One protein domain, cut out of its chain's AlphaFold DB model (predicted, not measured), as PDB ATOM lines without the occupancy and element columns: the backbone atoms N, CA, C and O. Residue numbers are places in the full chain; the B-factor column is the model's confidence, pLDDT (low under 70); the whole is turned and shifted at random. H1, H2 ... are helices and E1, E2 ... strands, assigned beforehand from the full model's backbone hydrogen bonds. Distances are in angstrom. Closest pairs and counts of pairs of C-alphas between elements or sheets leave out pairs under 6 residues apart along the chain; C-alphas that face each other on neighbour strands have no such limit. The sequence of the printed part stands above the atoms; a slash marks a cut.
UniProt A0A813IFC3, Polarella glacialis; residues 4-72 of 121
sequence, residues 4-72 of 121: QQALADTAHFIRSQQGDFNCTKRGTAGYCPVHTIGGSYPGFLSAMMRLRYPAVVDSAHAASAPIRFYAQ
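What this domain is: This is residues 4 to 72 of the 121 residues of a protein of Polarella glacialis (UniProt A0A813IFC3). A ribbon of two parallel strands, E1 and E2, has helix H2 packed on it, and the long helix H1 meets H2 at a steep angle near H1's first turns, with residues 7 to 11. From the far end of H1 a long loop, residues 21 to 34, leads back to E1 at one end of the long axis, while the short helix H3 lies towards the other end. The printed part has 69 residues with three named helices and two named strands, in the order H1, E1, H2, E2, H3; the class is mixed, helices and strands, and the sheet has the order E1, E2, parallel. The whole is only just compact, close to loose, with a radius of gyration of the C-alphas of 12.9 A, and it is elongated, spanning 41 by 21 by 16 A.

Where its parts are: H1 is residues 4 to 20, 24.5 A from first to last C-alpha, from C-alpha 4 at (149.723, 161.390, 99.946) to C-alpha 20 at (126.957, 160.462, 90.829). E1 is residues 35 to 39, 13.8 A long. H2 is residues 40 to 52, 18.1 A long. E2 is residues 59 to 63, 13.2 A long. H3 is residues 67 to 70, with C-alpha 70 at (160.977, 154.095, 96.335).

How they stand to each other: E1 and E2 are parallel neighbours, with 11 degrees between their directions. The C-alphas of Ile 37 and His 61, which face each other, are 4.7 A apart. N 36 and O 59 are within hydrogen-bond range at 3.0 A, and N 61 and O 36 at 2.8 A. E1, H2 and E2 form a strand-helix-strand unit, two parallel neighbour strands with a helix between them along the chain, and its crossover is right-handed. The closest C-alphas of H2 and E2 are those of Gly 43 and Ala 62, 4.0 A apart; those of E1 and H2 are Thr 36 and Ser 46, 5.3 A apart. H1 touches H2 with residues 7 to 11 alone, and the closest C-alphas are those of Leu 7 and Met 49, 6.3 A apart. They run the same way at a steep tilt of 69 degrees, only just short of about perpendicular. H2 and H3 are close but not clearly touching, the C-alphas of Phe 44 and Ile 67 being the closest at 6.1 A. H1 is apart from E2 and from H3. In H1 and H2 every O i to N i+4 pair is within hydrogen-bond range; H3 is too short for such a pair, and its one O i to N i+3 pair is within range.

The domain as a whole: The two C-alphas farthest apart are those of Ala 29 and Gln 72, 42.5 A. The printed part, residues 4 to 72, has no cut. The link from H1 to E1, 14 residues, is long; those from E1 to H2 and from E2 to H3 are tight, and that from H2 to E2, 6 residues, is short. The mean pLDDT of the printed part is 97.2, and no printed residue is under 70.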
ATOM      1  N   GLN A   4     150.846 161.562  99.019       96.44
ATOM      2  CA  GLN A   4     149.723 161.390  99.946       96.44
ATOM      3  C   GLN A   4     148.508 162.223  99.525       96.44
ATOM      4  O   GLN A   4     147.395 161.709  99.532       96.44
ATOM      5  N   GLN A   5     148.734 163.471  99.105       97.62
ATOM      6  CA  GLN A   5     147.692 164.347  98.569       97.62
ATOM      7  C   GLN A   5     147.106 163.773  97.277       97.62
ATOM      8  O   GLN A   5     145.899 163.610  97.192       97.62
ATOM      9  N   ALA A   6     147.941 163.313  96.339       97.19
ATOM     10  CA  ALA A   6     147.451 162.701  95.100       97.19
ATOM     11  C   ALA A   6     146.554 161.468  95.347       97.19
ATOM     12  O   ALA A   6     145.549 161.275  94.662       97.19
ATOM     13  N   LEU A   7     146.889 160.634  96.339       98.25
ATOM     14  CA  LEU A   7     146.051 159.494  96.723       98.25
ATOM     15  C   LEU A   7     144.734 159.950  97.376       98.25
ATOM     16  O   LEU A   7     143.682 159.382  97.086       98.25
ATOM     17  N   ALA A   8     144.778 160.977  98.231       98.25
ATOM     18  CA  ALA A   8     143.589 161.540  98.865       98.25
ATOM     19  C   ALA A   8     142.635 162.167  97.836       98.25
ATOM     20  O   ALA A   8     141.440 161.874  97.864       98.25
ATOM     21  N   ASP A   9     143.169 162.936  96.888       98.12
ATOM     22  CA  ASP A   9     142.414 163.546  95.792       98.12
ATOM     23  C   ASP A   9     141.752 162.472  94.924       98.12
ATOM     24  O   ASP A   9     140.563 162.549  94.613       98.12
ATOM     25  N   THR A  10     142.492 161.406  94.601       97.88
ATOM     26  CA  THR A  10     141.961 160.270  93.833       97.88
ATOM     27  C   THR A  10     140.846 159.552  94.600       97.88
ATOM     28  O   THR A  10     139.812 159.216  94.024       97.88
ATOM     29  N   ALA A  11     141.015 159.330  95.907       98.19
ATOM     30  CA  ALA A  11     139.987 158.712  96.741       98.19
ATOM     31  C   ALA A  11     138.721 159.581  96.827       98.19
ATOM     32  O   ALA A  11     137.611 159.052  96.738       98.19
ATOM     33  N   HIS A  12     138.884 160.899  96.965       98.25
ATOM     34  CA  HIS A  12     137.779 161.854  96.953       98.25
ATOM     35  C   HIS A  12     137.039 161.830  95.611       98.25
ATOM     36  O   HIS A  12     135.816 161.702  95.582       98.25
ATOM     37  N   PHE A  13     137.778 161.863  94.501       98.12
ATOM     38  CA  PHE A  13     137.212 161.763  93.159       98.12
ATOM     39  C   PHE A  13     136.395 160.479  92.975       98.12
ATOM     40  O   PHE A  13     135.234 160.552  92.583       98.12
ATOM     41  N   ILE A  14     136.942 159.312  93.336       98.00
ATOM     42  CA  ILE A  14     136.225 158.030  93.232       98.00
ATOM     43  C   ILE A  14     134.914 158.063  94.026       98.00
ATOM     44  O   ILE A  14     133.890 157.593  93.539       98.00
ATOM     45  N   ARG A  15     134.926 158.621  95.244       97.19
ATOM     46  CA  ARG A  15     133.714 158.736  96.068       97.19
ATOM     47  C   ARG A  15     132.678 159.667  95.450       97.19
ATOM     48  O   ARG A  15     131.503 159.316  95.472       97.19
ATOM     49  N   SER A  16     133.108 160.790  94.876       98.12
ATOM     50  CA  SER A  16     132.226 161.689  94.126       98.12
ATOM     51  C   SER A  16     131.551 160.943  92.977       98.12
ATOM     52  O   SER A  16     130.329 160.917  92.906       98.12
ATOM     53  N   GLN A  17     132.334 160.239  92.154       97.94
ATOM     54  CA  GLN A  17     131.810 159.468  91.025       97.94
ATOM     55  C   GLN A  17     130.848 158.362  91.478       97.94
ATOM     56  O   GLN A  17     129.791 158.176  90.889       97.94
ATOM     57  N   GLN A  18     131.167 157.642  92.557       97.00
ATOM     58  CA  GLN A  18     130.257 156.640  93.122       97.00
ATOM     59  C   GLN A  18     128.918 157.249  93.571       97.00
ATOM     60  O   GLN A  18     127.887 156.592  93.438       97.00
ATOM     61  N   GLY A  19     128.928 158.483  94.088       96.81
ATOM     62  CA  GLY A  19     127.713 159.239  94.394       96.81
ATOM     63  C   GLY A  19     126.913 159.570  93.136       96.81
ATOM     64  O   GLY A  19     125.725 159.264  93.079       96.81
ATOM     65  N   ASP A  20     127.581 160.096  92.108       97.75
ATOM     66  CA  ASP A  20     126.957 160.462  90.829       97.75
ATOM     67  C   ASP A  20     126.316 159.248  90.125       97.75
ATOM     68  O   ASP A  20     125.253 159.359  89.515       97.75
ATOM     69  N   PHE A  21     126.919 158.062  90.263       96.88
ATOM     70  CA  PHE A  21     126.403 156.801  89.719       96.88
ATOM     71  C   PHE A  21     125.419 156.059  90.643       96.88
ATOM     72  O   PHE A  21     125.002 154.949  90.310       96.88
ATOM     73  N   ASN A  22     125.022 156.635  91.786       97.06
ATOM     74  CA  ASN A  22     124.146 156.001  92.787       97.06
ATOM     75  C   ASN A  22     124.639 154.620  93.267       97.06
ATOM     76  O   ASN A  22     123.847 153.717  93.555       97.06
ATOM     77  N   CYS A  23     125.957 154.449  93.364       97.31
ATOM     78  CA  CYS A  23     126.563 153.209  93.822       97.31
ATOM     79  C   CYS A  23     126.213 152.945  95.292       97.31
ATOM     80  O   CYS A  23     126.359 153.810  96.160       97.31
ATOM     81  N   THR A  24     125.801 151.720  95.605       95.88
ATOM     82  CA  THR A  24     125.445 151.321  96.970       95.88
ATOM     83  C   THR A  24     126.646 150.737  97.720       95.88
ATOM     84  O   THR A  24     127.767 150.673  97.216       95.88
ATOM     85  N   LYS A  25     126.452 150.342  98.983       93.38
ATOM     86  CA  LYS A  25     127.540 149.838  99.835       93.38
ATOM     87  C   LYS A  25     128.148 148.547  99.278       93.38
ATOM     88  O   LYS A  25     127.444 147.699  98.732       93.38
ATOM     89  N   ARG A  26     129.450 148.364  99.503       94.06
ATOM     90  CA  ARG A  26     130.162 147.116  99.192       94.06
ATOM     91  C   ARG A  26     129.403 145.902  99.737       94.06
ATOM     92  O   ARG A  26     128.990 145.913 100.892       94.06
ATOM     93  N   GLY A  27     129.233 144.877  98.901       92.94
ATOM     94  CA  GLY A  27     128.484 143.658  99.234       92.94
ATOM     95  C   GLY A  27     126.990 143.699  98.891       92.94
ATOM     96  O   GLY A  27     126.290 142.726  99.140       92.94
ATOM     97  N   THR A  28     126.498 144.793  98.307       96.38
ATOM     98  CA  THR A  28     125.122 144.895  97.790       96.38
ATOM     99  C   THR A  28     125.102 144.855  96.260       96.38
ATOM    100  O   THR A  28     126.129 145.080  95.621       96.38
ATOM    101  N   ALA A  29     123.934 144.589  95.663       95.12
ATOM    102  CA  ALA A  29     123.790 144.436  94.211       95.12
ATOM    103  C   ALA A  29     124.123 145.708  93.406       95.12
ATOM    104  O   ALA A  29     124.597 145.605  92.282       95.12
ATOM    105  N   GLY A  30     123.905 146.898  93.979       95.75
ATOM    106  CA  GLY A  30     124.232 148.182  93.346       95.75
ATOM    107  C   GLY A  30     125.649 148.684  93.638       95.75
ATOM    108  O   GLY A  30     125.944 149.854  93.400       95.75
ATOM    109  N   TYR A  31     126.520 147.856  94.228       97.19
ATOM    110  CA  TYR A  31     127.902 148.253  94.479       97.19
ATOM    111  C   TYR A  31     128.656 148.425  93.160       97.19
ATOM    112  O   TYR A  31     128.587 147.556  92.296       97.19
ATOM    113  N   CYS A  32     129.442 149.497  93.050       97.38
ATOM    114  CA  CYS A  32     130.350 149.725  91.931       97.38
ATOM    115  C   CYS A  32     131.784 149.359  92.341       97.38
ATOM    116  O   CYS A  32     132.401 150.122  93.100       97.38
ATOM    117  N   PRO A  33     132.333 148.224  91.865       97.00
ATOM    118  CA  PRO A  33     133.708 147.849  92.147       97.00
ATOM    119  C   PRO A  33     134.690 148.828  91.508       97.00
ATOM    120  O   PRO A  33     134.503 149.266  90.374       97.00
ATOM    121  N   VAL A  34     135.765 149.142  92.223       98.19
ATOM    122  CA  VAL A  34     136.790 150.082  91.768       98.19
ATOM    123  C   VAL A  34     138.100 149.342  91.553       98.19
ATOM    124  O   VAL A  34     138.687 148.800  92.493       98.19
ATOM    125  N   HIS A  35     138.576 149.371  90.311       98.12
ATOM    126  CA  HIS A  35     139.867 148.826  89.917       98.12
ATOM    127  C   HIS A  35     140.805 149.956  89.491       98.12
ATOM    128  O   HIS A  35     140.501 150.691  88.553       98.12
ATOM    129  N   THR A  36     141.945 150.107  90.166       98.44
ATOM    130  CA  THR A  36     142.968 151.080  89.756       98.44
ATOM    131  C   THR A  36     143.989 150.424  88.837       98.44
ATOM    132  O   THR A  36     144.417 149.297  89.073       98.44
ATOM    133  N   ILE A  37     144.425 151.138  87.801       98.44
ATOM    134  CA  ILE A  37     145.427 150.665  86.841       98.44
ATOM    135  C   ILE A  37     146.499 151.740  86.703       98.44
ATOM    136  O   ILE A  37     146.185 152.921  86.577       98.44
ATOM    137  N   GLY A  38     147.768 151.338  86.705       98.19
ATOM    138  CA  GLY A  38     148.862 152.252  86.407       98.19
ATOM    139  C   GLY A  38     150.160 151.534  86.063       98.19
ATOM    140  O   GLY A  38     150.386 150.400  86.487       98.19
ATOM    141  N   GLY A  39     151.018 152.219  85.304       97.81
ATOM    142  CA  GLY A  39     152.381 151.796  84.983       97.81
ATOM    143  C   GLY A  39     153.426 152.695  85.647       97.81
ATOM    144  O   GLY A  39     153.152 153.873  85.843       97.81
ATOM    145  N   SER A  40     154.614 152.187  85.988       97.69
ATOM    146  CA  SER A  40     155.707 152.983  86.584       97.69
ATOM    147  C   SER A  40     155.258 153.712  87.868       97.69
ATOM    148  O   SER A  40     154.696 153.079  88.765       97.69
ATOM    149  N   TYR A  41     155.460 155.028  87.984       96.69
ATOM    150  CA  TYR A  41     154.984 155.819  89.122       96.69
ATOM    151  C   TYR A  41     153.450 155.750  89.310       96.69
ATOM    152  O   TYR A  41     153.013 155.440  90.418       96.69
ATOM    153  N   PRO A  42     152.604 155.913  88.270       97.56
ATOM    154  CA  PRO A  42     151.178 155.582  88.366       97.56
ATOM    155  C   PRO A  42     150.882 154.148  88.832       97.56
ATOM    156  O   PRO A  42     149.894 153.922  89.524       97.56
ATOM    157  N   GLY A  43     151.732 153.173  88.502       98.06
ATOM    158  CA  GLY A  43     151.618 151.804  89.018       98.06
ATOM    159  C   GLY A  43     151.873 151.729  90.522       98.06
ATOM    160  O   GLY A  43     151.131 151.069  91.248       98.06
ATOM    161  N   PHE A  44     152.863 152.476  91.010       97.88
ATOM    162  CA  PHE A  44     153.069 152.673  92.443       97.88
ATOM    163  C   PHE A  44     151.853 153.342  93.097       97.88
ATOM    164  O   PHE A  44     151.386 152.851  94.121       97.88
ATOM    165  N   LEU A  45     151.281 154.387  92.490       97.94
ATOM    166  CA  LEU A  45     150.054 155.016  92.992       97.94
ATOM    167  C   LEU A  45     148.878 154.035  93.024       97.94
ATOM    168  O   LEU A  45     148.182 153.972  94.029       97.94
ATOM    169  N   SER A  46     148.692 153.225  91.979       98.38
ATOM    170  CA  SER A  46     147.655 152.189  91.914       98.38
ATOM    171  C   SER A  46     147.792 151.179  93.062       98.38
ATOM    172  O   SER A  46     146.834 150.933  93.797       98.38
ATOM    173  N   ALA A  47     149.001 150.657  93.300       98.06
ATOM    174  CA  ALA A  47     149.263 149.778  94.439       98.06
ATOM    175  C   ALA A  47     148.974 150.479  95.780       98.06
ATOM    176  O   ALA A  47     148.301 149.917  96.649       98.06
ATOM    177  N   MET A  48     149.429 151.725  95.938       97.88
ATOM    178  CA  MET A  48     149.220 152.502  97.161       97.88
ATOM    179  C   MET A  48     147.754 152.866  97.395       97.88
ATOM    180  O   MET A  48     147.325 152.885  98.545       97.88
ATOM    181  N   MET A  49     146.957 153.074  96.346       98.50
ATOM    182  CA  MET A  49     145.513 153.269  96.464       98.50
ATOM    183  C   MET A  49     144.844 152.046  97.091       98.50
ATOM    184  O   MET A  49     144.080 152.191  98.045       98.50
ATOM    185  N   ARG A  50     145.177 150.834  96.625       98.31
ATOM    186  CA  ARG A  50     144.633 149.602  97.216       98.31
ATOM    187  C   ARG A  50     145.091 149.395  98.660       98.31
ATOM    188  O   ARG A  50     144.284 148.977  99.487       98.31
ATOM    189  N   LEU A  51     146.354 149.691  98.974       97.56
ATOM    190  CA  LEU A  51     146.910 149.515 100.321       97.56
ATOM    191  C   LEU A  51     146.397 150.563 101.320       97.56
ATOM    192  O   LEU A  51     146.104 150.224 102.466       97.56
ATOM    193  N   ARG A  52     146.290 151.832 100.908       97.56
ATOM    194  CA  ARG A  52     145.951 152.952 101.797       97.56
ATOM    195  C   ARG A  52     144.455 153.241 101.871       97.56
ATOM    196  O   ARG A  52     143.987 153.678 102.917       97.56
ATOM    197  N   TYR A  53     143.709 152.955 100.805       98.00
ATOM    198  CA  TYR A  53     142.262 153.160 100.721       98.00
ATOM    199  C   TYR A  53     141.517 151.857 100.367       98.00
ATOM    200  O   TYR A  53     140.734 151.828  99.412       98.00
ATOM    201  N   PRO A  54     141.680 150.763 101.144       97.25
ATOM    202  CA  PRO A  54     141.099 149.456 100.813       97.25
ATOM    203  C   PRO A  54     139.562 149.430 100.841       97.25
ATOM    204  O   PRO A  54     138.951 148.538 100.255       97.25
ATOM    205  N   ALA A  55     138.927 150.399 101.509       95.12
ATOM    206  CA  ALA A  55     137.472 150.580 101.513       95.12
ATOM    207  C   ALA A  55     136.941 151.304 100.260       95.12
ATOM    208  O   ALA A  55     135.727 151.337 100.037       95.12
ATOM    209  N   VAL A  56     137.828 151.934  99.482       96.62
ATOM    210  CA  VAL A  56     137.509 152.667  98.246       96.62
ATOM    211  C   VAL A  56     137.861 151.816  97.029       96.62
ATOM    212  O   VAL A  56     137.025 151.663  96.150       96.62
ATOM    213  N   VAL A  57     139.063 151.231  97.000       98.00
ATOM    214  CA  VAL A  57     139.599 150.472  95.856       98.00
ATOM    215  C   VAL A  57     139.557 148.979  96.142       98.00
ATOM    216  O   VAL A  57     140.085 148.541  97.158       98.00
ATOM    217  N   ASP A  58     138.951 148.186  95.260       97.94
ATOM    218  CA  ASP A  58     138.816 146.728  95.397       97.94
ATOM    219  C   ASP A  58     140.063 145.971  94.964       97.94
ATOM    220  O   ASP A  58     140.480 145.017  95.621       97.94
ATOM    221  N   SER A  59     140.677 146.410  93.871       98.00
ATOM    222  CA  SER A  59     141.859 145.774  93.301       98.00
ATOM    223  C   SER A  59     142.709 146.790  92.547       98.00
ATOM    224  O   SER A  59     142.223 147.834  92.118       98.00
ATOM    225  N   ALA A  60     143.996 146.481  92.409       98.50
ATOM    226  CA  ALA A  60     144.960 147.342  91.742       98.50
ATOM    227  C   ALA A  60     145.831 146.534  90.782       98.50
ATOM    228  O   ALA A  60     146.356 145.482  91.148       98.50
ATOM    229  N   HIS A  61     146.018 147.060  89.577       98.44
ATOM    230  CA  HIS A  61     147.036 146.629  88.637       98.44
ATOM    231  C   HIS A  61     148.188 147.641  88.639       98.44
ATOM    232  O   HIS A  61     147.987 148.830  88.373       98.44
ATOM    233  N   ALA A  62     149.389 147.166  88.973       98.50
ATOM    234  CA  ALA A  62     150.594 147.973  89.144       98.50
ATOM    235  C   ALA A  62     151.706 147.473  88.210       98.50
ATOM    236  O   ALA A  62     152.577 146.699  88.606       98.50
ATOM    237  N   ALA A  63     151.663 147.902  86.950       98.38
ATOM    238  CA  ALA A  63     152.613 147.485  85.926       98.38
ATOM    239  C   ALA A  63     153.971 148.178  86.115       98.38
ATOM    240  O   ALA A  63     154.041 149.399  86.252       98.38
ATOM    241  N   SER A  64     155.065 147.414  86.116       97.25
ATOM    242  CA  SER A  64     156.442 147.937  86.212       97.25
ATOM    243  C   SER A  64     156.649 148.977  87.327       97.25
ATOM    244  O   SER A  64     157.406 149.931  87.165       97.25
ATOM    245  N   ALA A  65     155.940 148.827  88.451       97.75
ATOM    246  CA  ALA A  65     155.987 149.770  89.561       97.75
ATOM    247  C   ALA A  65     157.267 149.557  90.390       97.75
ATOM    248  O   ALA A  65     157.434 148.486  90.983       97.75
ATOM    249  N   PRO A  66     158.168 150.550  90.505       96.25
ATOM    250  CA  PRO A  66     159.460 150.363  91.161       96.25
ATOM    251  C   PRO A  66     159.349 150.535  92.691       96.25
ATOM    252  O   PRO A  66     160.090 151.295  93.308       96.25
ATOM    253  N   ILE A  67     158.418 149.815  93.332       95.88
ATOM    254  CA  ILE A  67     158.050 149.979  94.757       95.88
ATOM    255  C   ILE A  67     159.272 149.858  95.681       95.88
ATOM    256  O   ILE A  67     159.446 150.671  96.586       95.88
ATOM    257  N   ARG A  68     160.152 148.878  95.433       95.69
ATOM    258  CA  ARG A  68     161.366 148.678  96.242       95.69
ATOM    259  C   ARG A  68     162.422 149.771  96.045       95.69
ATOM    260  O   ARG A  68     163.151 150.055  96.989       95.69
ATOM    261  N   PHE A  69     162.479 150.405  94.868       95.12
ATOM    262  CA  PHE A  69     163.336 151.579  94.651       95.12
ATOM    263  C   PHE A  69     162.847 152.761  95.484       95.12
ATOM    264  O   PHE A  69     163.643 153.387  96.176       95.12
ATOM    265  N   TYR A  70     161.537 153.024  95.503       93.44
ATOM    266  CA  TYR A  70     160.977 154.095  96.335       93.44
ATOM    267  C   TYR A  70     161.122 153.831  97.835       93.44
ATOM    268  O   TYR A  70     161.283 154.771  98.606       93.44
ATOM    269  N   ALA A  71     161.111 152.562  98.246       94.31
ATOM    270  CA  ALA A  71     161.390 152.164  99.622       94.31
ATOM    271  C   ALA A  71     162.889 152.184  99.981       94.31
ATOM    272  O   ALA A  71     163.225 151.883 101.122       94.31
ATOM    273  N   GLN A  72     163.779 152.501  99.030       95.44
ATOM    274  CA  GLN A  72     165.238 152.456  99.201       95.44
ATOM    275  C   GLN A  72     165.743 151.075  99.667       95.44
ATOM    276  O   GLN A  72     166.687 150.956 100.438       95.44
TER     277      GLN A  72